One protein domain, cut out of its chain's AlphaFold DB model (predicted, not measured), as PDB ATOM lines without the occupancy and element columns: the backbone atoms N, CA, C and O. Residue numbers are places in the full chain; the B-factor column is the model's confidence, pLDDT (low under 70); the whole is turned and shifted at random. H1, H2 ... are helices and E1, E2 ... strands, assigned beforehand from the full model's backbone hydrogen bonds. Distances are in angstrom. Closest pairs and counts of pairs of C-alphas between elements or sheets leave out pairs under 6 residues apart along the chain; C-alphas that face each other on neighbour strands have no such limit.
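AT A GLANCE: This is residues 201 to 354 and 507 to 538 of the 861 residues of an uncharacterized protein of Phytophthora megakarya (UniProt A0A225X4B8). Two long helices, H6 and H9, stand on two sides of a compact body, with the shorter H3 and H4 between them. H1 runs beside H6, H2 turns across from the end of H1 to H3, H7 follows H6 and stands close to H4, and the small strand hairpin E1 and E2 packs on the end of H9, whose tail, residues 529 to 538, folds back beside it. The printed part has 186 residues with nine named helices and two named strands, in the order H1 H2 H3 H4 H5 E1 E2 H6 H7 H8 H9; the sheet is E1 - E2, antiparallel, and the class is mostly helix. It is compact, with a radius of gyration of the C-alphas of 15.8 A, and spans 43 by 41 by 33 A.

IN THESE COORDINATES: H1, residues 201 to 214, begins at C-alpha 201 (-12.829, 24.083, -44.086) and is 19.8 A long. H2, residues 225 to 235, is 14.8 A long. H3 is residues 243 to 251, H4 residues 253 to 256 and H5 residues 263 to 266. The strands are E1, residues 271 to 273, and E2, residues 281 to 283. H6, residues 288 to 309, begins at C-alpha 288 (-38.329, 19.218, -48.355) and is 31.8 A long. H7 is residues 313 to 320 and H8 residues 334 to 338. H9, residues 509 to 528, is 29.1 A long and ends at C-alpha 528 (-43.788, 31.940, -31.353).

HOW THE PARTS SIT: The hub H6 touches H1, H7 and H8. H1 and H6 run opposite ways at a shallow tilt of 23 degrees, their closest C-alphas, Gly 208 and Phe 297, 3.9 A apart. H1 touches H2 with residues 212 to 214 alone, about perpendicular at 89 degrees; the closest C-alphas are Met 213 and Gly 225, 4.1 A. H9 touches H3 with residues 514 to 521 alone, the same way at a shallow tilt of 20 degrees; the closest C-alphas are Phe 249 and Met 518, 5.3 A. H5 touches H8, closest at the C-alphas of Cys 264 and Ile 337, 6.5 A. In the hairpin E1 and E2, N 272 and O 282 are within hydrogen-bond range at 2.7 A. H6 and H9 are apart. Every O i to N i+4 pair is within hydrogen-bond range in H1, H7, H8 and H9, against 6 of 7 in H2, 4 of 5 in H3 and 15 of 18 in H6; H4 and H5 are too short for such a pair.

THE WHOLE: The C-alphas farthest apart, Glu 343 and Gly 507, are 46.5 A apart. Residues 355 to 506 are not printed, and C-alphas 354 and 507 are 35.8 A apart across the cut. Of the links printed whole, H7 to H8 is long, with 13 residues. The mean pLDDT of the printed part is 88.6; residues 219, 507 to 509 and 531 to 533 are under 70.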
ATOM      1  N   THR A 201     -11.881  23.192 -44.764       90.06
ATOM      2  CA  THR A 201     -12.829  24.083 -44.086       90.06
ATOM      3  C   THR A 201     -13.439  25.109 -45.045       90.06
ATOM      4  O   THR A 201     -14.651  25.319 -45.042       90.06
ATOM      5  N   LEU A 202     -12.627  25.732 -45.908       88.88
ATOM      6  CA  LEU A 202     -13.125  26.692 -46.898       88.88
ATOM      7  C   LEU A 202     -14.021  26.021 -47.947       88.88
ATOM      8  O   LEU A 202     -15.057  26.576 -48.318       88.88
ATOM      9  N   ILE A 203     -13.635  24.834 -48.424       90.75
ATOM     10  CA  ILE A 203     -14.383  24.093 -49.443       90.75
ATOM     11  C   ILE A 203     -15.725  23.598 -48.901       90.75
ATOM     12  O   ILE A 203     -16.721  23.702 -49.614       90.75
ATOM     13  N   ASP A 204     -15.791  23.128 -47.656       91.88
ATOM     14  CA  ASP A 204     -17.037  22.653 -47.043       91.88
ATOM     15  C   ASP A 204     -18.076  23.770 -46.922       91.88
ATOM     16  O   ASP A 204     -19.233  23.585 -47.306       91.88
ATOM     17  N   ILE A 205     -17.655  24.972 -46.517       90.88
ATOM     18  CA  ILE A 205     -18.524  26.159 -46.465       90.88
ATOM     19  C   ILE A 205     -19.047  26.513 -47.866       90.88
ATOM     20  O   ILE A 205     -20.247  26.734 -48.048       90.88
ATOM     21  N   VAL A 206     -18.167  26.548 -48.877       91.19
ATOM     22  CA  VAL A 206     -18.557  26.877 -50.260       91.19
ATOM     23  C   VAL A 206     -19.486  25.810 -50.840       91.19
ATOM     24  O   VAL A 206     -20.494  26.151 -51.461       91.19
ATOM     25  N   ASN A 207     -19.190  24.529 -50.623       93.25
ATOM     26  CA  ASN A 207     -20.027  23.419 -51.067       93.25
ATOM     27  C   ASN A 207     -21.390  23.426 -50.372       93.25
ATOM     28  O   ASN A 207     -22.396  23.211 -51.043       93.25
ATOM     29  N   GLY A 208     -21.447  23.709 -49.068       93.38
ATOM     30  CA  GLY A 208     -22.699  23.838 -48.325       93.38
ATOM     31  C   GLY A 208     -23.582  24.953 -48.886       93.38
ATOM     32  O   GLY A 208     -24.758  24.726 -49.180       93.38
ATOM     33  N   LEU A 209     -23.014  26.140 -49.130       92.19
ATOM     34  CA  LEU A 209     -23.745  27.250 -49.750       92.19
ATOM     35  C   LEU A 209     -24.192  26.906 -51.179       92.19
ATOM     36  O   LEU A 209     -25.333  27.169 -51.562       92.19
ATOM     37  N   HIS A 210     -23.313  26.279 -51.965       93.69
ATOM     38  CA  HIS A 210     -23.628  25.841 -53.321       93.69
ATOM     39  C   HIS A 210     -24.777  24.821 -53.328       93.69
ATOM     40  O   HIS A 210     -25.711  24.965 -54.112       93.69
ATOM     41  N   GLN A 211     -24.767  23.840 -52.424       93.56
ATOM     42  CA  GLN A 211     -25.849  22.864 -52.269       93.56
ATOM     43  C   GLN A 211     -27.149  23.523 -51.800       93.56
ATOM     44  O   GLN A 211     -28.208  23.205 -52.335       93.56
ATOM     45  N   THR A 212     -27.079  24.472 -50.866       94.06
ATOM     46  CA  THR A 212     -28.248  25.229 -50.385       94.06
ATOM     47  C   THR A 212     -28.958  25.951 -51.532       94.06
ATOM     48  O   THR A 212     -30.180  25.898 -51.646       94.06
ATOM     49  N   MET A 213     -28.193  26.595 -52.417       92.75
ATOM     50  CA  MET A 213     -28.747  27.436 -53.479       92.75
ATOM     51  C   MET A 213     -29.075  26.670 -54.765       92.75
ATOM     52  O   MET A 213     -30.059  26.994 -55.424       92.75
ATOM     53  N   CYS A 214     -28.257  25.681 -55.139       94.69
ATOM     54  CA  CYS A 214     -28.223  25.116 -56.495       94.69
ATOM     55  C   CYS A 214     -28.648  23.653 -56.606       94.69
ATOM     56  O   CYS A 214     -28.568  23.079 -57.692       94.69
ATOM     57  N   THR A 215     -29.094  23.046 -55.510       93.62
ATOM     58  CA  THR A 215     -29.807  21.766 -55.573       93.62
ATOM     59  C   THR A 215     -31.107  21.953 -56.353       93.62
ATOM     60  O   THR A 215     -31.766  22.977 -56.202       93.62
ATOM     61  N   ILE A 216     -31.462  20.994 -57.208       92.12
ATOM     62  CA  ILE A 216     -32.657  21.064 -58.064       92.12
ATOM     63  C   ILE A 216     -33.700  20.078 -57.554       92.12
ATOM     64  O   ILE A 216     -33.380  18.903 -57.347       92.12
ATOM     65  N   THR A 217     -34.943  20.530 -57.390       88.00
ATOM     66  CA  THR A 217     -36.044  19.650 -56.979       88.00
ATOM     67  C   THR A 217     -36.637  18.909 -58.178       88.00
ATOM     68  O   THR A 217     -36.732  19.435 -59.288       88.00
ATOM     69  N   SER A 218     -37.063  17.661 -57.978       77.75
ATOM     70  CA  SER A 218     -37.700  16.859 -59.027       77.75
ATOM     71  C   SER A 218     -39.148  17.251 -59.317       77.75
ATOM     72  O   SER A 218     -39.692  16.825 -60.334       77.75
ATOM     73  N   SER A 219     -39.799  17.982 -58.408       69.12
ATOM     74  CA  SER A 219     -41.221  18.342 -58.500       69.12
ATOM     75  C   SER A 219     -41.491  19.435 -59.532       69.12
ATOM     76  O   SER A 219     -42.493  19.361 -60.242       69.12
ATOM     77  N   ASP A 220     -40.597  20.417 -59.639       70.81
ATOM     78  CA  ASP A 220     -40.749  21.596 -60.500       70.81
ATOM     79  C   ASP A 220     -39.513  21.880 -61.377       70.81
ATOM     80  O   ASP A 220     -39.604  22.649 -62.333       70.81
ATOM     81  N   GLY A 221     -38.380  21.213 -61.118       79.44
ATOM     82  CA  GLY A 221     -37.117  21.478 -61.807       79.44
ATOM     83  C   GLY A 221     -36.476  22.810 -61.406       79.44
ATOM     84  O   GLY A 221     -35.545  23.256 -62.081       79.44
ATOM     85  N   GLU A 222     -36.962  23.452 -60.343       86.12
ATOM     86  CA  GLU A 222     -36.433  24.704 -59.819       86.12
ATOM     87  C   GLU A 222     -35.274  24.462 -58.849       86.12
ATOM     88  O   GLU A 222     -35.142  23.411 -58.212       86.12
ATOM     89  N   VAL A 223     -34.401  25.463 -58.754       92.12
ATOM     90  CA  VAL A 223     -33.301  25.477 -57.790       92.12
ATOM     91  C   VAL A 223     -33.819  25.832 -56.396       92.12
ATOM     92  O   VAL A 223     -34.612  26.759 -56.241       92.12
ATOM     93  N   CYS A 224     -33.314  25.153 -55.367       92.00
ATOM     94  CA  CYS A 224     -33.679  25.342 -53.960       92.00
ATOM     95  C   CYS A 224     -33.521  26.790 -53.460       92.00
ATOM     96  O   CYS A 224     -34.212  27.208 -52.530       92.00
ATOM     97  N   GLY A 225     -32.666  27.589 -54.105       92.19
ATOM     98  CA  GLY A 225     -32.557  29.020 -53.836       92.19
ATOM     99  C   GLY A 225     -33.852  29.808 -54.083       92.19
ATOM    100  O   GLY A 225     -34.021  30.868 -53.487       92.19
ATOM    101  N   ALA A 226     -34.774  29.327 -54.923       91.69
ATOM    102  CA  ALA A 226     -36.028  30.015 -55.242       91.69
ATOM    103  C   ALA A 226     -37.043  29.995 -54.077       91.69
ATOM    104  O   ALA A 226     -37.409  31.082 -53.614       91.69
ATOM    105  N   PRO A 227     -37.444  28.826 -53.523       90.50
ATOM    106  CA  PRO A 227     -38.305  28.787 -52.338       90.50
ATOM    107  C   PRO A 227     -37.638  29.421 -51.110       90.50
ATOM    108  O   PRO A 227     -38.311  30.096 -50.332       90.50
ATOM    109  N   LEU A 228     -36.311  29.298 -50.972       92.94
ATOM    110  CA  LEU A 228     -35.553  30.000 -49.933       92.94
ATOM    111  C   LEU A 228     -35.662  31.527 -50.083       92.94
ATOM    112  O   LEU A 228     -35.949  32.220 -49.111       92.94
ATOM    113  N   SER A 229     -35.491  32.056 -51.300       93.44
ATOM    114  CA  SER A 229     -35.638  33.494 -51.572       93.44
ATOM    115  C   SER A 229     -37.058  33.981 -51.290       93.44
ATOM    116  O   SER A 229     -37.225  35.074 -50.755       93.44
ATOM    117  N   SER A 230     -38.077  33.168 -51.597       92.31
ATOM    118  CA  SER A 230     -39.472  33.487 -51.271       92.31
ATOM    119  C   SER A 230     -39.650  33.684 -49.769       92.31
ATOM    120  O   SER A 230     -40.100  34.746 -49.345       92.31
ATOM    121  N   TYR A 231     -39.237  32.700 -48.965       92.81
ATOM    122  CA  TYR A 231     -39.325  32.778 -47.507       92.81
ATOM    123  C   TYR A 231     -38.538  33.965 -46.946       92.81
ATOM    124  O   TYR A 231     -39.068  34.754 -46.165       92.81
ATOM    125  N   LEU A 232     -37.284  34.133 -47.377       92.88
ATOM    126  CA  LEU A 232     -36.438  35.212 -46.882       92.88
ATOM    127  C   LEU A 232     -37.006  36.589 -47.237       92.88
ATOM    128  O   LEU A 232     -36.903  37.492 -46.419       92.88
ATOM    129  N   SER A 233     -37.657  36.763 -48.392       92.44
ATOM    130  CA  SER A 233     -38.287  38.046 -48.746       92.44
ATOM    131  C   SER A 233     -39.383  38.474 -47.756       92.44
ATOM    132  O   SER A 233     -39.584  39.671 -47.518       92.44
ATOM    133  N   ASP A 234     -40.046  37.513 -47.114       89.81
ATOM    134  CA  ASP A 234     -41.033  37.781 -46.073       89.81
ATOM    135  C   ASP A 234     -40.382  37.952 -44.694       89.81
ATOM    136  O   ASP A 234     -40.815  38.821 -43.935       89.81
ATOM    137  N   ALA A 235     -39.331  37.179 -44.399       87.81
ATOM    138  CA  ALA A 235     -38.681  37.127 -43.089       87.81
ATOM    139  C   ALA A 235     -37.672  38.260 -42.816       87.81
ATOM    140  O   ALA A 235     -37.493  38.647 -41.661       87.81
ATOM    141  N   VAL A 236     -36.992  38.796 -43.837       87.31
ATOM    142  CA  VAL A 236     -35.965  39.835 -43.635       87.31
ATOM    143  C   VAL A 236     -36.569  41.193 -43.271       87.31
ATOM    144  O   VAL A 236     -37.620  41.599 -43.784       87.31
ATOM    145  N   SER A 237     -35.869  41.930 -42.405       77.81
ATOM    146  CA  SER A 237     -36.208  43.315 -42.078       77.81
ATOM    147  C   SER A 237     -35.799  44.272 -43.213       77.81
ATOM    148  O   SER A 237     -34.941  43.929 -44.029       77.81
ATOM    149  N   PRO A 238     -36.371  45.491 -43.284       72.81
ATOM    150  CA  PRO A 238     -35.980  46.492 -44.283       72.81
ATOM    151  C   PRO A 238     -34.510  46.938 -44.205       72.81
ATOM    152  O   PRO A 238     -33.986  47.454 -45.189       72.81
ATOM    153  N   ASP A 239     -33.868  46.756 -43.048       70.31
ATOM    154  CA  ASP A 239     -32.481  47.163 -42.794       70.31
ATOM    155  C   ASP A 239     -31.472  46.028 -43.066       70.31
ATOM    156  O   ASP A 239     -30.260  46.255 -43.081       70.31
ATOM    157  N   GLU A 240     -31.953  44.804 -43.316       75.94
ATOM    158  CA  GLU A 240     -31.108  43.669 -43.680       75.94
ATOM    159  C   GLU A 240     -30.520  43.873 -45.082       75.94
ATOM    160  O   GLU A 240     -31.233  44.092 -46.063       75.94
ATOM    161  N   SER A 241     -29.196  43.762 -45.189       75.88
ATOM    162  CA  SER A 241     -28.479  43.970 -46.453       75.88
ATOM    163  C   SER A 241     -27.654  42.765 -46.896       75.88
ATOM    164  O   SER A 241     -27.223  42.733 -48.048       75.88
ATOM    165  N   SER A 242     -27.471  41.761 -46.031       81.88
ATOM    166  CA  SER A 242     -26.672  40.573 -46.320       81.88
ATOM    167  C   SER A 242     -27.562  39.351 -46.535       81.88
ATOM    168  O   SER A 242     -28.206  38.860 -45.608       81.88
ATOM    169  N   LEU A 243     -27.541  38.779 -47.742       87.38
ATOM    170  CA  LEU A 243     -28.192  37.484 -47.966       87.38
ATOM    171  C   LEU A 243     -27.519  36.363 -47.166       87.38
ATOM    172  O   LEU A 243     -28.204  35.455 -46.710       87.38
ATOM    173  N   LEU A 244     -26.202  36.424 -46.956       87.56
ATOM    174  CA  LEU A 244     -25.513  35.448 -46.113       87.56
ATOM    175  C   LEU A 244     -26.051  35.482 -44.673       87.56
ATOM    176  O   LEU A 244     -26.380  34.430 -44.128       87.56
ATOM    177  N   GLY A 245     -26.196  36.679 -44.091       86.44
ATOM    178  CA  GLY A 245     -26.807  36.861 -42.771       86.44
ATOM    179  C   GLY A 245     -28.241  36.335 -42.712       86.44
ATOM    180  O   GLY A 245     -28.583  35.576 -41.807       86.44
ATOM    181  N   ALA A 246     -29.049  36.639 -43.732       90.12
ATOM    182  CA  ALA A 246     -30.420  36.146 -43.837       90.12
ATOM    183  C   ALA A 246     -30.503  34.606 -43.922       90.12
ATOM    184  O   ALA A 246     -31.334  33.999 -43.247       90.12
ATOM    185  N   ILE A 247     -29.626  33.957 -44.698       92.38
ATOM    186  CA  ILE A 247     -29.559  32.489 -44.788       92.38
ATOM    187  C   ILE A 247     -29.166  31.880 -43.437       92.38
ATOM    188  O   ILE A 247     -29.808  30.936 -42.981       92.38
ATOM    189  N   ILE A 248     -28.129  32.415 -42.784       91.38
ATOM    190  CA  ILE A 248     -27.617  31.867 -41.522       91.38
ATOM    191  C   ILE A 248     -28.631  32.052 -40.394       91.38
ATOM    192  O   ILE A 248     -28.915  31.102 -39.668       91.38
ATOM    193  N   PHE A 249     -29.184  33.255 -40.240       91.25
ATOM    194  CA  PHE A 249     -30.012  33.576 -39.085       91.25
ATOM    195  C   PHE A 249     -31.499  33.378 -39.362       91.25
ATOM    196  O   PHE A 249     -32.125  32.578 -38.681       91.25
ATOM    197  N   GLN A 250     -32.069  34.007 -40.393       91.25
ATOM    198  CA  GLN A 250     -33.522  33.942 -40.623       91.25
ATOM    199  C   GLN A 250     -34.000  32.570 -41.109       91.25
ATOM    200  O   GLN A 250     -35.076  32.121 -40.715       91.25
ATOM    201  N   ALA A 251     -33.223  31.896 -41.963       92.69
ATOM    202  CA  ALA A 251     -33.523  30.521 -42.365       92.69
ATOM    203  C   ALA A 251     -32.896  29.481 -41.427       92.69
ATOM    204  O   ALA A 251     -33.477  28.418 -41.246       92.69
ATOM    205  N   GLY A 252     -31.741  29.758 -40.814       94.06
ATOM    206  CA  GLY A 252     -31.044  28.766 -39.994       94.06
ATOM    207  C   GLY A 252     -31.526  28.650 -38.548       94.06
ATOM    208  O   GLY A 252     -31.681  27.527 -38.077       94.06
ATOM    209  N   VAL A 253     -31.801  29.754 -37.837       94.44
ATOM    210  CA  VAL A 253     -32.200  29.724 -36.408       94.44
ATOM    211  C   VAL A 253     -33.391  28.793 -36.136       94.44
ATOM    212  O   VAL A 253     -33.285  27.999 -35.199       94.44
ATOM    213  N   PRO A 254     -34.471  28.780 -36.952       93.75
ATOM    214  CA  PRO A 254     -35.592  27.862 -36.743       93.75
ATOM    215  C   PRO A 254     -35.204  26.376 -36.666       93.75
ATOM    216  O   PRO A 254     -35.821  25.627 -35.907       93.75
ATOM    217  N   LEU A 255     -34.166  25.943 -37.398       94.38
ATOM    218  CA  LEU A 255     -33.690  24.556 -37.360       94.38
ATOM    219  C   LEU A 255     -33.105  24.172 -35.999       94.38
ATOM    220  O   LEU A 255     -33.229  23.019 -35.595       94.38
ATOM    221  N   TYR A 256     -32.499  25.124 -35.284       95.06
ATOM    222  CA  TYR A 256     -31.935  24.875 -33.954       95.06
ATOM    223  C   TYR A 256     -32.996  24.807 -32.857       95.06
ATOM    224  O   TYR A 256     -32.742  24.316 -31.760       95.06
ATOM    225  N   SER A 257     -34.183  25.337 -33.134       93.25
ATOM    226  CA  SER A 257     -35.334  25.300 -32.236       93.25
ATOM    227  C   SER A 257     -36.332  24.201 -32.585       93.25
ATOM    228  O   SER A 257     -37.395  24.162 -31.982       93.25
ATOM    229  N   ALA A 258     -36.047  23.347 -33.570       92.62
ATOM    230  CA  ALA A 258     -36.981  22.326 -34.029       92.62
ATOM    231  C   ALA A 258     -37.036  21.111 -33.085       92.62
ATOM    232  O   ALA A 258     -36.056  20.755 -32.431       92.62
ATOM    233  N   ALA A 259     -38.189  20.445 -33.034       92.31
ATOM    234  CA  ALA A 259     -38.374  19.207 -32.288       92.31
ATOM    235  C   ALA A 259     -37.800  18.010 -33.065       92.31
ATOM    236  O   ALA A 259     -38.281  17.673 -34.146       92.31
ATOM    237  N   GLU A 260     -36.810  17.318 -32.493       90.19
ATOM    238  CA  GLU A 260     -36.130  16.182 -33.141       90.19
ATOM    239  C   GLU A 260     -37.096  15.084 -33.621       90.19
ATOM    240  O   GLU A 260     -36.925  14.547 -34.713       90.19
ATOM    241  N   GLY A 261     -38.128  14.770 -32.830       88.06
ATOM    242  CA  GLY A 261     -39.079  13.696 -33.136       88.06
ATOM    243  C   GLY A 261     -39.954  13.948 -34.369       88.06
ATOM    244  O   GLY A 261     -40.382  12.985 -35.003       88.06
ATOM    245  N   ASP A 262     -40.172  15.215 -34.728       89.56
ATOM    246  CA  ASP A 262     -41.093  15.627 -35.793       89.56
ATOM    247  C   ASP A 262     -40.389  16.368 -36.943       89.56
ATOM    248  O   ASP A 262     -41.000  16.593 -37.989       89.56
ATOM    249  N   VAL A 263     -39.090  16.682 -36.806       92.56
ATOM    250  CA  VAL A 263     -38.342  17.546 -37.738       92.56
ATOM    251  C   VAL A 263     -38.478  17.113 -39.200       92.56
ATOM    252  O   VAL A 263     -38.745  17.950 -40.056       92.56
ATOM    253  N   CYS A 264     -38.382  15.816 -39.512       92.56
ATOM    254  CA  CYS A 264     -38.485  15.346 -40.897       92.56
ATOM    255  C   CYS A 264     -39.867  15.584 -41.510       92.56
ATOM    256  O   CYS A 264     -39.958  15.947 -42.678       92.56
ATOM    257  N   TYR A 265     -40.934  15.386 -40.732       91.44
ATOM    258  CA  TYR A 265     -42.294  15.649 -41.193       91.44
ATOM    259  C   TYR A 265     -42.536  17.156 -41.317       91.44
ATOM    260  O   TYR A 265     -43.080  17.616 -42.318       91.44
ATOM    261  N   SER A 266     -42.088  17.938 -40.335       91.69
ATOM    262  CA  SER A 266     -42.277  19.385 -40.345       91.69
ATOM    263  C   SER A 266     -41.540  20.087 -41.490       91.69
ATOM    264  O   SER A 266     -42.044  21.078 -42.006       91.69
ATOM    265  N   LEU A 267     -40.398  19.557 -41.947       92.75
ATOM    266  CA  LEU A 267     -39.657  20.078 -43.106       92.75
ATOM    267  C   LEU A 267     -40.416  19.964 -44.444       92.75
ATOM    268  O   LEU A 267     -40.066  20.658 -45.400       92.75
ATOM    269  N   GLU A 268     -41.469  19.142 -44.518       89.94
ATOM    270  CA  GLU A 268     -42.399  19.088 -45.661       89.94
ATOM    271  C   GLU A 268     -43.508  20.153 -45.575       89.94
ATOM    272  O   GLU A 268     -44.356  20.267 -46.463       89.94
ATOM    273  N   THR A 269     -43.533  20.942 -44.501       88.69
ATOM    274  CA  THR A 269     -44.581  21.925 -44.219       88.69
ATOM    275  C   THR A 269     -43.992  23.320 -43.981       88.69
ATOM    276  O   THR A 269     -42.818  23.449 -43.645       88.69
ATOM    277  N   PRO A 270     -44.776  24.404 -44.145       87.38
ATOM    278  CA  PRO A 270     -44.313  25.781 -43.903       87.38
ATOM    279  C   PRO A 270     -44.112  26.151 -42.434       87.38
ATOM    280  O   PRO A 270     -43.976  27.333 -42.111       87.38
ATOM    281  N   SER A 271     -44.081  25.166 -41.540       90.12
ATOM    282  CA  SER A 271     -43.789  25.389 -40.137       90.12
ATOM    283  C   SER A 271     -43.070  24.203 -39.491       90.12
ATOM    284  O   SER A 271     -43.315  23.046 -39.810       90.12
ATOM    285  N   LEU A 272     -42.156  24.505 -38.573       92.19
ATOM    286  CA  LEU A 272     -41.423  23.555 -37.747       92.19
ATOM    287  C   LEU A 272     -42.113  23.384 -36.399       92.19
ATOM    288  O   LEU A 272     -42.425  24.374 -35.744       92.19
ATOM    289  N   GLU A 273     -42.317  22.148 -35.951       92.69
ATOM    290  CA  GLU A 273     -42.674  21.912 -34.548       92.69
ATOM    291  C   GLU A 273     -41.533  22.401 -33.647       92.69
ATOM    292  O   GLU A 273     -40.366  22.061 -33.868       92.69
ATOM    293  N   SER A 274     -41.859  23.225 -32.652       92.25
ATOM    294  CA  SER A 274     -40.879  23.794 -31.729       92.25
ATOM    295  C   SER A 274     -40.427  22.748 -30.715       92.25
ATOM    296  O   SER A 274     -41.221  22.170 -29.973       92.25
ATOM    297  N   GLY A 275     -39.118  22.543 -30.645       91.88
ATOM    298  CA  GLY A 275     -38.440  21.834 -29.570       91.88
ATOM    299  C   GLY A 275     -38.307  22.670 -28.297       91.88
ATOM    300  O   GLY A 275     -37.992  22.108 -27.257       91.88
ATOM    301  N   LEU A 276     -38.568  23.984 -28.342       90.88
ATOM    302  CA  LEU A 276     -38.507  24.860 -27.165       90.88
ATOM    303  C   LEU A 276     -39.798  24.794 -26.338       90.88
ATOM    304  O   LEU A 276     -39.732  24.754 -25.110       90.88
ATOM    305  N   THR A 277     -40.953  24.682 -27.006       88.31
ATOM    306  CA  THR A 277     -42.270  24.571 -26.362       88.31
ATOM    307  C   THR A 277     -43.163  23.576 -27.094       88.31
ATOM    308  O   THR A 277     -43.435  23.716 -28.285       88.31
ATOM    309  N   ALA A 278     -43.709  22.608 -26.356       85.44
ATOM    310  CA  ALA A 278     -44.596  21.594 -26.915       85.44
ATOM    311  C   ALA A 278     -45.865  22.202 -27.544       85.44
ATOM    312  O   ALA A 278     -46.616  22.921 -26.880       85.44
ATOM    313  N   GLY A 279     -46.136  21.846 -28.804       84.00
ATOM    314  CA  GLY A 279     -47.320  22.277 -29.555       84.00
ATOM    315  C   GLY A 279     -47.238  23.687 -30.149       84.00
ATOM    316  O   GLY A 279     -48.245  24.175 -30.663       84.00
ATOM    317  N   ALA A 280     -46.078  24.349 -30.068       89.81
ATOM    318  CA  ALA A 280     -45.809  25.585 -30.794       89.81
ATOM    319  C   ALA A 280     -45.224  25.281 -32.183       89.81
ATOM    320  O   ALA A 280     -44.461  24.333 -32.344       89.81
ATOM    321  N   SER A 281     -45.558  26.106 -33.179       90.56
ATOM    322  CA  SER A 281     -45.145  25.897 -34.572       90.56
ATOM    323  C   SER A 281     -44.466  27.145 -35.129       90.56
ATOM    324  O   SER A 281     -45.078  28.211 -35.179       90.56
ATOM    325  N   ILE A 282     -43.205  27.010 -35.530       91.12
ATOM    326  CA  ILE A 282     -42.307  28.084 -35.962       91.12
ATOM    327  C   ILE A 282     -42.366  28.212 -37.485       91.12
ATOM    328  O   ILE A 282     -42.145  27.215 -38.166       91.12
ATOM    329  N   PRO A 283     -42.626  29.399 -38.060       90.19
ATOM    330  CA  PRO A 283     -42.570  29.585 -39.507       90.19
ATOM    331  C   PRO A 283     -41.225  29.146 -40.088       90.19
ATOM    332  O   PRO A 283     -40.168  29.479 -39.552       90.19
ATOM    333  N   TYR A 284     -41.261  28.414 -41.197       90.94
ATOM    334  CA  TYR A 284     -40.056  27.930 -41.859       90.94
ATOM    335  C   TYR A 284     -40.267  27.813 -43.366       90.94
ATOM    336  O   TYR A 284     -41.397  27.686 -43.847       90.94
ATOM    337  N   TYR A 285     -39.180  27.844 -44.134       84.75
ATOM    338  CA  TYR A 285     -39.265  27.611 -45.570       84.75
ATOM    339  C   TYR A 285     -39.504  26.109 -45.803       84.75
ATOM    340  O   TYR A 285     -38.594  25.305 -45.645       84.75
ATOM    341  N   ALA A 286     -40.750  25.732 -46.113       73.25
ATOM    342  CA  ALA A 286     -41.267  24.367 -46.336       73.25
ATOM    343  C   ALA A 286     -40.551  23.556 -47.439       73.25
ATOM    344  O   ALA A 286     -41.165  23.174 -48.433       73.25
ATOM    345  N   ALA A 287     -39.241  23.364 -47.356       77.50
ATOM    346  CA  ALA A 287     -38.431  23.042 -48.521       77.50
ATOM    347  C   ALA A 287     -37.809  21.649 -48.481       77.50
ATOM    348  O   ALA A 287     -36.678  21.501 -48.930       77.50
ATOM    349  N   SER A 288     -38.537  20.633 -48.009       84.00
ATOM    350  CA  SER A 288     -38.329  19.218 -48.355       84.00
ATOM    351  C   SER A 288     -36.837  18.814 -48.416       84.00
ATOM    352  O   SER A 288     -36.029  19.189 -47.560       84.00
ATOM    353  N   CYS A 289     -36.415  18.119 -49.473       87.25
ATOM    354  CA  CYS A 289     -35.026  17.708 -49.663       87.25
ATOM    355  C   CYS A 289     -34.004  18.860 -49.813       87.25
ATOM    356  O   CYS A 289     -32.801  18.612 -49.687       87.25
ATOM    357  N   CYS A 290     -34.431  20.117 -50.010       89.38
ATOM    358  CA  CYS A 290     -33.539  21.286 -50.026       89.38
ATOM    359  C   CYS A 290     -32.980  21.634 -48.639       89.38
ATOM    360  O   CYS A 290     -31.916  22.254 -48.548       89.38
ATOM    361  N   ALA A 291     -33.654  21.231 -47.557       90.75
ATOM    362  CA  ALA A 291     -33.185  21.463 -46.189       90.75
ATOM    363  C   ALA A 291     -31.831  20.786 -45.902       90.75
ATOM    364  O   ALA A 291     -31.046  21.289 -45.099       90.75
ATOM    365  N   SER A 292     -31.510  19.694 -46.609       89.25
ATOM    366  CA  SER A 292     -30.227  18.995 -46.471       89.25
ATOM    367  C   SER A 292     -29.029  19.884 -46.837       89.25
ATOM    368  O   SER A 292     -28.010  19.853 -46.146       89.25
ATOM    369  N   GLY A 293     -29.155  20.719 -47.877       91.00
ATOM    370  CA  GLY A 293     -28.097  21.648 -48.282       91.00
ATOM    371  C   GLY A 293     -27.821  22.711 -47.216       91.00
ATOM    372  O   GLY A 293     -26.665  22.913 -46.838       91.00
ATOM    373  N   LEU A 294     -28.884  23.322 -46.676       93.38
ATOM    374  CA  LEU A 294     -28.772  24.306 -45.594       93.38
ATOM    375  C   LEU A 294     -28.203  23.671 -44.321       93.38
ATOM    376  O   LEU A 294     -27.315  24.244 -43.698       93.38
ATOM    377  N   SER A 295     -28.660  22.467 -43.967       94.06
ATOM    378  CA  SER A 295     -28.152  21.710 -42.820       94.06
ATOM    379  C   SER A 295     -26.635  21.504 -42.898       94.06
ATOM    380  O   SER A 295     -25.931  21.802 -41.939       94.06
ATOM    381  N   LYS A 296     -26.106  21.087 -44.056       93.12
ATOM    382  CA  LYS A 296     -24.654  20.916 -44.269       93.12
ATOM    383  C   LYS A 296     -23.876  22.224 -44.210       93.12
ATOM    384  O   LYS A 296     -22.760  22.268 -43.687       93.12
ATOM    385  N   PHE A 297     -24.455  23.295 -44.750       94.69
ATOM    386  CA  PHE A 297     -23.864  24.625 -44.664       94.69
ATOM    387  C   PHE A 297     -23.738  25.082 -43.206       94.69
ATOM    388  O   PHE A 297     -22.648  25.443 -42.766       94.69
ATOM    389  N   LEU A 298     -24.826  24.985 -42.441       95.56
ATOM    390  CA  LEU A 298     -24.852  25.334 -41.023       95.56
ATOM    391  C   LEU A 298     -23.923  24.441 -40.196       95.56
ATOM    392  O   LEU A 298     -23.196  24.965 -39.366       95.56
ATOM    393  N   GLN A 299     -23.865  23.137 -40.475       95.50
ATOM    394  CA  GLN A 299     -22.936  22.211 -39.822       95.50
ATOM    395  C   GLN A 299     -21.470  22.613 -40.030       95.50
ATOM    396  O   GLN A 299     -20.660  22.522 -39.107       95.50
ATOM    397  N   SER A 300     -21.121  23.078 -41.232       93.88
ATOM    398  CA  SER A 300     -19.762  23.543 -41.536       93.88
ATOM    399  C   SER A 300     -19.417  24.810 -40.747       93.88
ATOM    400  O   SER A 300     -18.315  24.923 -40.212       93.88
ATOM    401  N   LEU A 301     -20.367  25.743 -40.627       93.06
ATOM    402  CA  LEU A 301     -20.206  26.951 -39.810       93.06
ATOM    403  C   LEU A 301     -20.136  26.630 -38.313       93.06
ATOM    404  O   LEU A 301     -19.308  27.195 -37.604       93.06
ATOM    405  N   ASP A 302     -20.964  25.702 -37.842       94.94
ATOM    406  CA  ASP A 302     -20.996  25.268 -36.449       94.94
ATOM    407  C   ASP A 302     -19.685  24.590 -36.038       94.94
ATOM    408  O   ASP A 302     -19.154  24.855 -34.960       94.94
ATOM    409  N   ALA A 303     -19.077  23.796 -36.927       93.31
ATOM    410  CA  ALA A 303     -17.759  23.209 -36.691       93.31
ATOM    411  C   ALA A 303     -16.665  24.278 -36.507       93.31
ATOM    412  O   ALA A 303     -15.824  24.150 -35.613       93.31
ATOM    413  N   VAL A 304     -16.688  25.343 -37.318       91.88
ATOM    414  CA  VAL A 304     -15.777  26.494 -37.176       91.88
ATOM    415  C   VAL A 304     -16.031  27.223 -35.858       91.88
ATOM    416  O   VAL A 304     -15.093  27.483 -35.105       91.88
ATOM    417  N   MET A 305     -17.296  27.509 -35.543       91.00
ATOM    418  CA  MET A 305     -17.690  28.227 -34.328       91.00
ATOM    419  C   MET A 305     -17.306  27.460 -33.055       91.00
ATOM    420  O   MET A 305     -16.726  28.031 -32.125       91.00
ATOM    421  N   THR A 306     -17.543  26.148 -33.053       92.19
ATOM    422  CA  THR A 306     -17.170  25.235 -31.965       92.19
ATOM    423  C   THR A 306     -15.657  25.151 -31.804       92.19
ATOM    424  O   THR A 306     -15.147  25.095 -30.684       92.19
ATOM    425  N   HIS A 307     -14.902  25.154 -32.906       90.19
ATOM    426  CA  HIS A 307     -13.445  25.165 -32.831       90.19
ATOM    427  C   HIS A 307     -12.919  26.464 -32.213       90.19
ATOM    428  O   HIS A 307     -12.102  26.406 -31.293       90.19
ATOM    429  N   LEU A 308     -13.427  27.606 -32.676       87.94
ATOM    430  CA  LEU A 308     -12.960  28.923 -32.256       87.94
ATOM    431  C   LEU A 308     -13.322  29.229 -30.795       87.94
ATOM    432  O   LEU A 308     -12.452  29.607 -30.021       87.94
ATOM    433  N   SER A 309     -14.586  29.022 -30.415       89.31
ATOM    434  CA  SER A 309     -15.113  29.446 -29.106       89.31
ATOM    435  C   SER A 309     -15.262  28.332 -28.077       89.31
ATOM    436  O   SER A 309     -15.496  28.587 -26.901       89.31
ATOM    437  N   GLY A 310     -15.192  27.076 -28.518       91.00
ATOM    438  CA  GLY A 310     -15.564  25.922 -27.707       91.00
ATOM    439  C   GLY A 310     -17.065  25.657 -27.631       91.00
ATOM    440  O   GLY A 310     -17.429  24.530 -27.313       91.00
ATOM    441  N   ASN A 311     -17.926  26.620 -27.967       93.75
ATOM    442  CA  ASN A 311     -19.378  26.458 -27.994       93.75
ATOM    443  C   ASN A 311     -19.892  26.232 -29.425       93.75
ATOM    444  O   ASN A 311     -19.520  26.951 -30.355       93.75
ATOM    445  N   SER A 312     -20.798  25.272 -29.587       94.50
ATOM    446  CA  SER A 312     -21.641  25.161 -30.782       94.50
ATOM    447  C   SER A 312     -22.632  26.322 -30.871       94.50
ATOM    448  O   SER A 312     -22.971  26.957 -29.872       94.50
ATOM    449  N   ILE A 313     -23.158  26.583 -32.064       94.75
ATOM    450  CA  ILE A 313     -24.180  27.604 -32.316       94.75
ATOM    451  C   ILE A 313     -25.437  27.341 -31.474       94.75
ATOM    452  O   ILE A 313     -26.013  28.278 -30.927       94.75
ATOM    453  N   ALA A 314     -25.835  26.075 -31.303       95.56
ATOM    454  CA  ALA A 314     -26.970  25.703 -30.456       95.56
ATOM    455  C   ALA A 314     -26.729  26.050 -28.973       95.56
ATOM    456  O   ALA A 314     -27.601  26.616 -28.305       95.56
ATOM    457  N   GLU A 315     -25.529  25.760 -28.460       95.56
ATOM    458  CA  GLU A 315     -25.134  26.164 -27.108       95.56
ATOM    459  C   GLU A 315     -25.122  27.691 -26.988       95.56
ATOM    460  O   GLU A 315     -25.725  28.224 -26.061       95.56
ATOM    461  N   LEU A 316     -24.532  28.409 -27.950       94.88
ATOM    462  CA  LEU A 316     -24.508  29.875 -27.959       94.88
ATOM    463  C   LEU A 316     -25.915  30.473 -27.943       94.88
ATOM    464  O   LEU A 316     -26.172  31.376 -27.154       94.88
ATOM    465  N   PHE A 317     -26.850  29.961 -28.747       95.38
ATOM    466  CA  PHE A 317     -28.243  30.417 -28.714       95.38
ATOM    467  C   PHE A 317     -28.896  30.148 -27.361       95.38
ATOM    468  O   PHE A 317     -29.596  31.013 -26.837       95.38
ATOM    469  N   THR A 318     -28.614  29.002 -26.743       94.44
ATOM    470  CA  THR A 318     -29.068  28.703 -25.378       94.44
ATOM    471  C   THR A 318     -28.491  29.693 -24.358       94.44
ATOM    472  O   THR A 318     -29.218  30.137 -23.469       94.44
ATOM    473  N   LEU A 319     -27.221  30.092 -24.496       94.44
ATOM    474  CA  LEU A 319     -26.593  31.090 -23.626       94.44
ATOM    475  C   LEU A 319     -27.179  32.495 -23.833       94.44
ATOM    476  O   LEU A 319     -27.560  33.148 -22.865       94.44
ATOM    477  N   ILE A 320     -27.284  32.933 -25.089       94.38
ATOM    478  CA  ILE A 320     -27.802  34.244 -25.509       94.38
ATOM    479  C   ILE A 320     -29.247  34.453 -25.045       94.38
ATOM    480  O   ILE A 320     -29.653  35.567 -24.728       94.38
ATOM    481  N   THR A 321     -30.041  33.387 -25.025       92.94
ATOM    482  CA  THR A 321     -31.461  33.446 -24.649       92.94
ATOM    483  C   THR A 321     -31.710  33.185 -23.161       92.94
ATOM    484  O   THR A 321     -32.865  33.121 -22.743       92.94
ATOM    485  N   GLY A 322     -30.654  33.013 -22.353       90.19
ATOM    486  CA  GLY A 322     -30.768  32.765 -20.909       90.19
ATOM    487  C   GLY A 322     -31.396  31.412 -20.549       90.19
ATOM    488  O   GLY A 322     -32.046  31.264 -19.514       90.19
ATOM    489  N   ARG A 323     -31.245  30.405 -21.418       90.19
ATOM    490  CA  ARG A 323     -31.930  29.102 -21.320       90.19
ATOM    491  C   ARG A 323     -31.060  27.974 -20.774       90.19
ATOM    492  O   ARG A 323     -31.431  26.804 -20.859       90.19
ATOM    493  N   GLN A 324     -29.923  28.286 -20.163       89.19
ATOM    494  CA  GLN A 324     -28.965  27.281 -19.675       89.19
ATOM    495  C   GLN A 324     -29.570  26.356 -18.610       89.19
ATOM    496  O   GLN A 324     -29.148  25.213 -18.474       89.19
ATOM    497  N   ASN A 325     -30.589  26.835 -17.889       88.31
ATOM    498  CA  ASN A 325     -31.322  26.077 -16.873       88.31
ATOM    499  C   ASN A 325     -32.744  25.676 -17.315       88.31
ATOM    500  O   ASN A 325     -33.516  25.159 -16.506       88.31
ATOM    501  N   ALA A 326     -33.122  25.945 -18.571       87.75
ATOM    502  CA  ALA A 326     -34.425  25.566 -19.103       87.75
ATOM    503  C   ALA A 326     -34.490  24.054 -19.368       87.75
ATOM    504  O   ALA A 326     -33.490  23.427 -19.711       87.75
ATOM    505  N   ALA A 327     -35.685  23.467 -19.247       87.25
ATOM    506  CA  ALA A 327     -35.892  22.045 -19.534       87.25
ATOM    507  C   ALA A 327     -35.673  21.702 -21.019       87.25
ATOM    508  O   ALA A 327     -35.279  20.583 -21.332       87.25
ATOM    509  N   MET A 328     -35.935  22.666 -21.906       88.88
ATOM    510  CA  MET A 328     -35.769  22.544 -23.352       88.88
ATOM    511  C   MET A 328     -34.802  23.623 -23.843       88.88
ATOM    512  O   MET A 328     -34.972  24.805 -23.536       88.88
ATOM    513  N   GLN A 329     -33.798  23.221 -24.612       92.56
ATOM    514  CA  GLN A 329     -32.723  24.079 -25.115       92.56
ATOM    515  C   GLN A 329     -32.656  24.000 -26.639       92.56
ATOM    516  O   GLN A 329     -33.283  23.132 -27.248       92.56
ATOM    517  N   PHE A 330     -31.897  24.904 -27.256       94.94
ATOM    518  CA  PHE A 330     -31.605  24.793 -28.682       94.94
ATOM    519  C   PHE A 330     -30.735  23.554 -28.933       94.94
ATOM    520  O   PHE A 330     -29.877  23.215 -28.119       94.94
ATOM    521  N   ALA A 331     -30.935  22.891 -30.069       95.19
ATOM    522  CA  ALA A 331     -30.225  21.671 -30.436       95.19
ATOM    523  C   ALA A 331     -29.820  21.692 -31.911       95.19
ATOM    524  O   ALA A 331     -30.557  22.178 -32.764       95.19
ATOM    525  N   SER A 332     -28.655  21.136 -32.240       94.44
ATOM    526  CA  SER A 332     -28.269  20.904 -33.632       94.44
ATOM    527  C   SER A 332     -28.800  19.550 -34.110       94.44
ATOM    528  O   SER A 332     -28.515  18.505 -33.529       94.44
ATOM    529  N   LEU A 333     -29.581  19.559 -35.193       94.31
ATOM    530  CA  LEU A 333     -30.248  18.363 -35.730       94.31
ATOM    531  C   LEU A 333     -29.663  17.893 -37.067       94.31
ATOM    532  O   LEU A 333     -30.335  17.183 -37.815       94.31
ATOM    533  N   TYR A 334     -28.421  18.273 -37.391       94.06
ATOM    534  CA  TYR A 334     -27.851  18.009 -38.717       94.06
ATOM    535  C   TYR A 334     -27.915  16.530 -39.132       94.06
ATOM    536  O   TYR A 334     -28.434  16.258 -40.216       94.06
ATOM    537  N   PRO A 335     -27.496  15.554 -38.294       91.75
ATOM    538  CA  PRO A 335     -27.559  14.143 -38.673       91.75
ATOM    539  C   PRO A 335     -28.995  13.646 -38.868       91.75
ATOM    540  O   PRO A 335     -29.247  12.789 -39.712       91.75
ATOM    541  N   THR A 336     -29.949  14.173 -38.099       93.75
ATOM    542  CA  THR A 336     -31.367  13.816 -38.221       93.75
ATOM    543  C   THR A 336     -31.926  14.327 -39.547       93.75
ATOM    544  O   THR A 336     -32.521  13.551 -40.290       93.75
ATOM    545  N   ILE A 337     -31.644  15.589 -39.893       92.50
ATOM    546  CA  ILE A 337     -32.079  16.220 -41.149       92.50
ATOM    547  C   ILE A 337     -31.495  15.496 -42.369       92.50
ATOM    548  O   ILE A 337     -32.199  15.267 -43.351       92.50
ATOM    549  N   GLU A 338     -30.226  15.085 -42.315       88.25
ATOM    550  CA  GLU A 338     -29.578  14.340 -43.404       88.25
ATOM    551  C   GLU A 338     -30.195  12.960 -43.666       88.25
ATOM    552  O   GLU A 338     -30.104  12.453 -44.784       88.25
ATOM    553  N   ASN A 339     -30.829  12.362 -42.657       89.75
ATOM    554  CA  ASN A 339     -31.488  11.063 -42.761       89.75
ATOM    555  C   ASN A 339     -32.994  11.164 -43.043       89.75
ATOM    556  O   ASN A 339     -33.659  10.130 -43.161       89.75
ATOM    557  N   CYS A 340     -33.547  12.376 -43.156       91.75
ATOM    558  CA  CYS A 340     -34.952  12.558 -43.490       91.75
ATOM    559  C   CYS A 340     -35.265  12.018 -44.891       91.75
ATOM    560  O   CYS A 340     -34.532  12.241 -45.857       91.75
ATOM    561  N   ALA A 341     -36.389  11.312 -45.000       89.50
ATOM    562  CA  ALA A 341     -36.940  10.871 -46.271       89.50
ATOM    563  C   ALA A 341     -38.043  11.843 -46.692       89.50
ATOM    564  O   ALA A 341     -39.001  12.034 -45.947       89.50
ATOM    565  N   PHE A 342     -37.895  12.415 -47.883       88.25
ATOM    566  CA  PHE A 342     -38.804  13.420 -48.419       88.25
ATOM    567  C   PHE A 342     -39.639  12.870 -49.583       88.25
ATOM    568  O   PHE A 342     -39.205  11.958 -50.293       88.25
ATOM    569  N   GLU A 343     -40.833  13.428 -49.795       83.94
ATOM    570  CA  GLU A 343     -41.693  13.115 -50.942       83.94
ATOM    571  C   GLU A 343     -41.054  13.572 -52.261       83.94
ATOM    572  O   GLU A 343     -41.126  12.870 -53.274       83.94
ATOM    573  N   SER A 344     -40.406  14.741 -52.249       84.12
ATOM    574  CA  SER A 344     -39.643  15.251 -53.387       84.12
ATOM    575  C   SER A 344     -38.219  14.684 -53.400       84.12
ATOM    576  O   SER A 344     -37.593  14.471 -52.361       84.12
ATOM    577  N   THR A 345     -37.679  14.435 -54.597       86.56
ATOM    578  CA  THR A 345     -36.272  14.043 -54.758       86.56
ATOM    579  C   THR A 345     -35.439  15.234 -55.206       86.56
ATOM    580  O   THR A 345     -35.838  15.984 -56.093       86.56
ATOM    581  N   CYS A 346     -34.262  15.400 -54.612       88.56
ATOM    582  CA  CYS A 346     -33.341  16.476 -54.951       88.56
ATOM    583  C   CYS A 346     -32.138  15.933 -55.712       88.56
ATOM    584  O   CYS A 346     -31.587  14.885 -55.375       88.56
ATOM    585  N   THR A 347     -31.703  16.682 -56.721       91.88
ATOM    586  CA  THR A 347     -30.448  16.427 -57.428       91.88
ATOM    587  C   THR A 347     -29.416  17.445 -56.972       91.88
ATOM    588  O   THR A 347     -29.641  18.650 -57.088       91.88
ATOM    589  N   ASN A 348     -28.286  16.957 -56.455       91.19
ATOM    590  CA  ASN A 348     -27.153  17.803 -56.081       91.19
ATOM    591  C   ASN A 348     -26.661  18.636 -57.280       91.19
ATOM    592  O   ASN A 348     -26.838  18.213 -58.428       91.19
ATOM    593  N   PRO A 349     -25.986  19.775 -57.039       92.69
ATOM    594  CA  PRO A 349     -25.356  20.540 -58.106       92.69
ATOM    595  C   PRO A 349     -24.414  19.679 -58.962       92.69
ATOM    596  O   PRO A 349     -23.745  18.770 -58.463       92.69
ATOM    597  N   ASN A 350     -24.324  19.996 -60.256       92.25
ATOM    598  CA  ASN A 350     -23.522  19.247 -61.233       92.25
ATOM    599  C   ASN A 350     -22.010  19.257 -60.941       92.25
ATOM    600  O   ASN A 350     -21.269  18.448 -61.504       92.25
ATOM    601  N   PHE A 351     -21.544  20.167 -60.087       92.06
ATOM    602  CA  PHE A 351     -20.171  20.241 -59.616       92.06
ATOM    603  C   PHE A 351     -20.132  20.357 -58.093       92.06
ATOM    604  O   PHE A 351     -20.814  21.184 -57.493       92.06
ATOM    605  N   THR A 352     -19.291  19.545 -57.467       91.50
ATOM    606  CA  THR A 352     -18.928  19.664 -56.053       91.50
ATOM    607  C   THR A 352     -17.421  19.801 -56.004       91.50
ATOM    608  O   THR A 352     -16.725  19.021 -56.651       91.50
ATOM    609  N   ILE A 353     -16.940  20.803 -55.277       90.75
ATOM    610  CA  ILE A 353     -15.511  21.056 -55.142       90.75
ATOM    611  C   ILE A 353     -14.926  19.935 -54.286       90.75
ATOM    612  O   ILE A 353     -15.445  19.633 -53.209       90.75
ATOM    613  N   THR A 354     -13.872  19.300 -54.774       89.81
ATOM    614  CA  THR A 354     -13.183  18.214 -54.082       89.81
ATOM    615  C   THR A 354     -11.907  18.713 -53.427       89.81
ATOM    616  O   THR A 354     -11.230  19.598 -53.940       89.81
ATOM    617  N   GLY A 507     -15.590  47.112 -34.071       62.03
ATOM    618  CA  GLY A 507     -15.871  48.276 -34.916       62.03
ATOM    619  C   GLY A 507     -16.186  47.912 -36.369       62.03
ATOM    620  O   GLY A 507     -16.022  48.735 -37.272       62.03
ATOM    621  N   VAL A 508     -16.602  46.665 -36.616       68.38
ATOM    622  CA  VAL A 508     -16.886  46.139 -37.952       68.38
ATOM    623  C   VAL A 508     -18.393  46.155 -38.184       68.38
ATOM    624  O   VAL A 508     -19.115  45.318 -37.651       68.38
ATOM    625  N   SER A 509     -18.862  47.035 -39.073       69.12
ATOM    626  CA  SER A 509     -20.294  47.208 -39.377       69.12
ATOM    627  C   SER A 509     -21.011  45.921 -39.799       69.12
ATOM    628  O   SER A 509     -22.211  45.772 -39.584       69.12
ATOM    629  N   LEU A 510     -20.286  44.977 -40.409       71.69
ATOM    630  CA  LEU A 510     -20.820  43.658 -40.739       71.69
ATOM    631  C   LEU A 510     -21.211  42.868 -39.483       71.69
ATOM    632  O   LEU A 510     -22.256  42.226 -39.475       71.69
ATOM    633  N   ILE A 511     -20.384  42.899 -38.437       75.62
ATOM    634  CA  ILE A 511     -20.631  42.165 -37.189       75.62
ATOM    635  C   ILE A 511     -21.854  42.743 -36.478       75.62
ATOM    636  O   ILE A 511     -22.689  41.980 -35.991       75.62
ATOM    637  N   ASP A 512     -22.011  44.067 -36.499       78.75
ATOM    638  CA  ASP A 512     -23.197  44.738 -35.963       78.75
ATOM    639  C   ASP A 512     -24.470  44.310 -36.706       78.75
ATOM    640  O   ASP A 512     -25.460  43.932 -36.078       78.75
ATOM    641  N   ALA A 513     -24.438  44.305 -38.043       74.62
ATOM    642  CA  ALA A 513     -25.577  43.901 -38.868       74.62
ATOM    643  C   ALA A 513     -25.954  42.423 -38.653       74.62
ATOM    644  O   ALA A 513     -27.120  42.101 -38.418       74.62
ATOM    645  N   LEU A 514     -24.964  41.523 -38.661       79.88
ATOM    646  CA  LEU A 514     -25.172  40.097 -38.396       79.88
ATOM    647  C   LEU A 514     -25.729  39.859 -36.985       79.88
ATOM    648  O   LEU A 514     -26.660  39.071 -36.820       79.88
ATOM    649  N   SER A 515     -25.220  40.585 -35.987       85.25
ATOM    650  CA  SER A 515     -25.717  40.521 -34.609       85.25
ATOM    651  C   SER A 515     -27.186  40.925 -34.519       85.25
ATOM    652  O   SER A 515     -27.979  40.221 -33.897       85.25
ATOM    653  N   GLN A 516     -27.583  42.017 -35.179       83.69
ATOM    654  CA  GLN A 516     -28.979  42.463 -35.207       83.69
ATOM    655  C   GLN A 516     -29.903  41.440 -35.881       83.69
ATOM    656  O   GLN A 516     -31.002  41.179 -35.377       83.69
ATOM    657  N   SER A 517     -29.456  40.825 -36.981       83.19
ATOM    658  CA  SER A 517     -30.208  39.773 -37.675       83.19
ATOM    659  C   SER A 517     -30.427  38.553 -36.780       83.19
ATOM    660  O   SER A 517     -31.557  38.078 -36.630       83.19
ATOM    661  N   MET A 518     -29.366  38.106 -36.100       90.06
ATOM    662  CA  MET A 518     -29.418  37.009 -35.136       90.06
ATOM    663  C   MET A 518     -30.399  37.300 -33.993       90.06
ATOM    664  O   MET A 518     -31.281  36.482 -33.733       90.06
ATOM    665  N   VAL A 519     -30.306  38.473 -33.349       90.56
ATOM    666  CA  VAL A 519     -31.230  38.869 -32.267       90.56
ATOM    667  C   VAL A 519     -32.674  38.878 -32.746       90.56
ATOM    668  O   VAL A 519     -33.554  38.375 -32.050       90.56
ATOM    669  N   THR A 520     -32.928  39.446 -33.925       87.62
ATOM    670  CA  THR A 520     -34.277  39.523 -34.501       87.62
ATOM    671  C   THR A 520     -34.857  38.127 -34.715       87.62
ATOM    672  O   THR A 520     -35.998  37.866 -34.338       87.62
ATOM    673  N   SER A 521     -34.053  37.214 -35.262       89.94
ATOM    674  CA  SER A 521     -34.488  35.844 -35.518       89.94
ATOM    675  C   SER A 521     -34.748  35.059 -34.226       89.94
ATOM    676  O   SER A 521     -35.795  34.428 -34.090       89.94
ATOM    677  N   LEU A 522     -33.859  35.169 -33.231       92.88
ATOM    678  CA  LEU A 522     -34.039  34.526 -31.924       92.88
ATOM    679  C   LEU A 522     -35.303  35.021 -31.211       92.88
ATOM    680  O   LEU A 522     -36.061  34.206 -30.689       92.88
ATOM    681  N   LYS A 523     -35.572  36.334 -31.231       91.25
ATOM    682  CA  LYS A 523     -36.810  36.899 -30.665       91.25
ATOM    683  C   LYS A 523     -38.051  36.321 -31.337       91.25
ATOM    684  O   LYS A 523     -38.952  35.878 -30.638       91.25
ATOM    685  N   SER A 524     -38.061  36.261 -32.669       88.62
ATOM    686  CA  SER A 524     -39.177  35.696 -33.438       88.62
ATOM    687  C   SER A 524     -39.483  34.246 -33.031       88.62
ATOM    688  O   SER A 524     -40.631  33.896 -32.756       88.62
ATOM    689  N   VAL A 525     -38.451  33.404 -32.908       90.44
ATOM    690  CA  VAL A 525     -38.606  31.998 -32.497       90.44
ATOM    691  C   VAL A 525     -39.120  31.855 -31.058       90.44
ATOM    692  O   VAL A 525     -39.984  31.012 -30.795       90.44
ATOM    693  N   LEU A 526     -38.624  32.677 -30.129       90.44
ATOM    694  CA  LEU A 526     -39.059  32.667 -28.727       90.44
ATOM    695  C   LEU A 526     -40.505  33.158 -28.565       90.44
ATOM    696  O   LEU A 526     -41.290  32.525 -27.860       90.44
ATOM    697  N   GLU A 527     -40.877  34.235 -29.265       88.94
ATOM    698  CA  GLU A 527     -42.241  34.782 -29.274       88.94
ATOM    699  C   GLU A 527     -43.256  33.737 -29.748       88.94
ATOM    700  O   GLU A 527     -44.290  33.532 -29.112       88.94
ATOM    701  N   VAL A 528     -42.940  33.023 -30.833       85.06
ATOM    702  CA  VAL A 528     -43.788  31.940 -31.353       85.06
ATOM    703  C   VAL A 528     -43.858  30.756 -30.387       85.06
ATOM    704  O   VAL A 528     -44.909  30.126 -30.256       85.06
ATOM    705  N   SER A 529     -42.767  30.475 -29.675       80.88
ATOM    706  CA  SER A 529     -42.719  29.427 -28.653       80.88
ATOM    707  C   SER A 529     -43.460  29.818 -27.362       80.88
ATOM    708  O   SER A 529     -43.634  28.973 -26.487       80.88
ATOM    709  N   GLY A 530     -43.950  31.059 -27.241       74.69
ATOM    710  CA  GLY A 530     -44.728  31.526 -26.091       74.69
ATOM    711  C   GLY A 530     -43.917  31.630 -24.798       74.69
ATOM    712  O   GLY A 530     -44.489  31.529 -23.711       74.69
ATOM    713  N   GLU A 531     -42.598  31.790 -24.907       67.62
ATOM    714  CA  GLU A 531     -41.691  31.840 -23.765       67.62
ATOM    715  C   GLU A 531     -41.292  33.280 -23.430       67.62
ATOM    716  O   GLU A 531     -40.825  34.027 -24.288       67.62
ATOM    717  N   ASP A 532     -41.415  33.657 -22.153       65.62
ATOM    718  CA  ASP A 532     -40.825  34.890 -21.627       65.62
ATOM    719  C   ASP A 532     -39.307  34.677 -21.499       65.62
ATOM    720  O   ASP A 532     -38.806  34.234 -20.465       65.62
ATOM    721  N   SER A 533     -38.556  34.916 -22.573       67.75
ATOM    722  CA  SER A 533     -37.089  34.846 -22.564       67.75
ATOM    723  C   SER A 533     -36.490  36.102 -23.188       67.75
ATOM    724  O   SER A 533     -36.888  36.544 -24.266       67.75
ATOM    725  N   THR A 534     -35.533  36.704 -22.487       80.25
ATOM    726  CA  THR A 534     -34.777  37.861 -22.964       80.25
ATOM    727  C   THR A 534     -33.621  37.398 -23.840       80.25
ATOM    728  O   THR A 534     -32.916  36.452 -23.507       80.25
ATOM    729  N   VAL A 535     -33.402  38.085 -24.962       90.19
ATOM    730  CA  VAL A 535     -32.184  37.921 -25.764       90.19
ATOM    731  C   VAL A 535     -31.121  38.865 -25.200       90.19
ATOM    732  O   VAL A 535     -31.172  40.070 -25.444       90.19
ATOM    733  N   GLU A 536     -30.197  38.315 -24.417       89.62
ATOM    734  CA  GLU A 536     -29.088  39.004 -23.746       89.62
ATOM    735  C   GLU A 536     -27.866  39.063 -24.682       89.62
ATOM    736  O   GLU A 536     -26.834  38.435 -24.442       89.62
ATOM    737  N   TRP A 537     -28.008  39.769 -25.811       91.62
ATOM    738  CA  TRP A 537     -26.955  39.897 -26.825       91.62
ATOM    739  C   TRP A 537     -26.900  41.279 -27.480       91.62
ATOM    740  O   TRP A 537     -27.925  41.830 -27.888       91.62
ATOM    741  N   ASN A 538     -25.682  41.785 -27.661       88.06
ATOM    742  CA  ASN A 538     -25.316  42.869 -28.570       88.06
ATOM    743  C   ASN A 538     -23.916  42.581 -29.156       88.06
ATOM    744  O   ASN A 538     -23.257  41.626 -28.748       88.06
TER     745      ASN A 538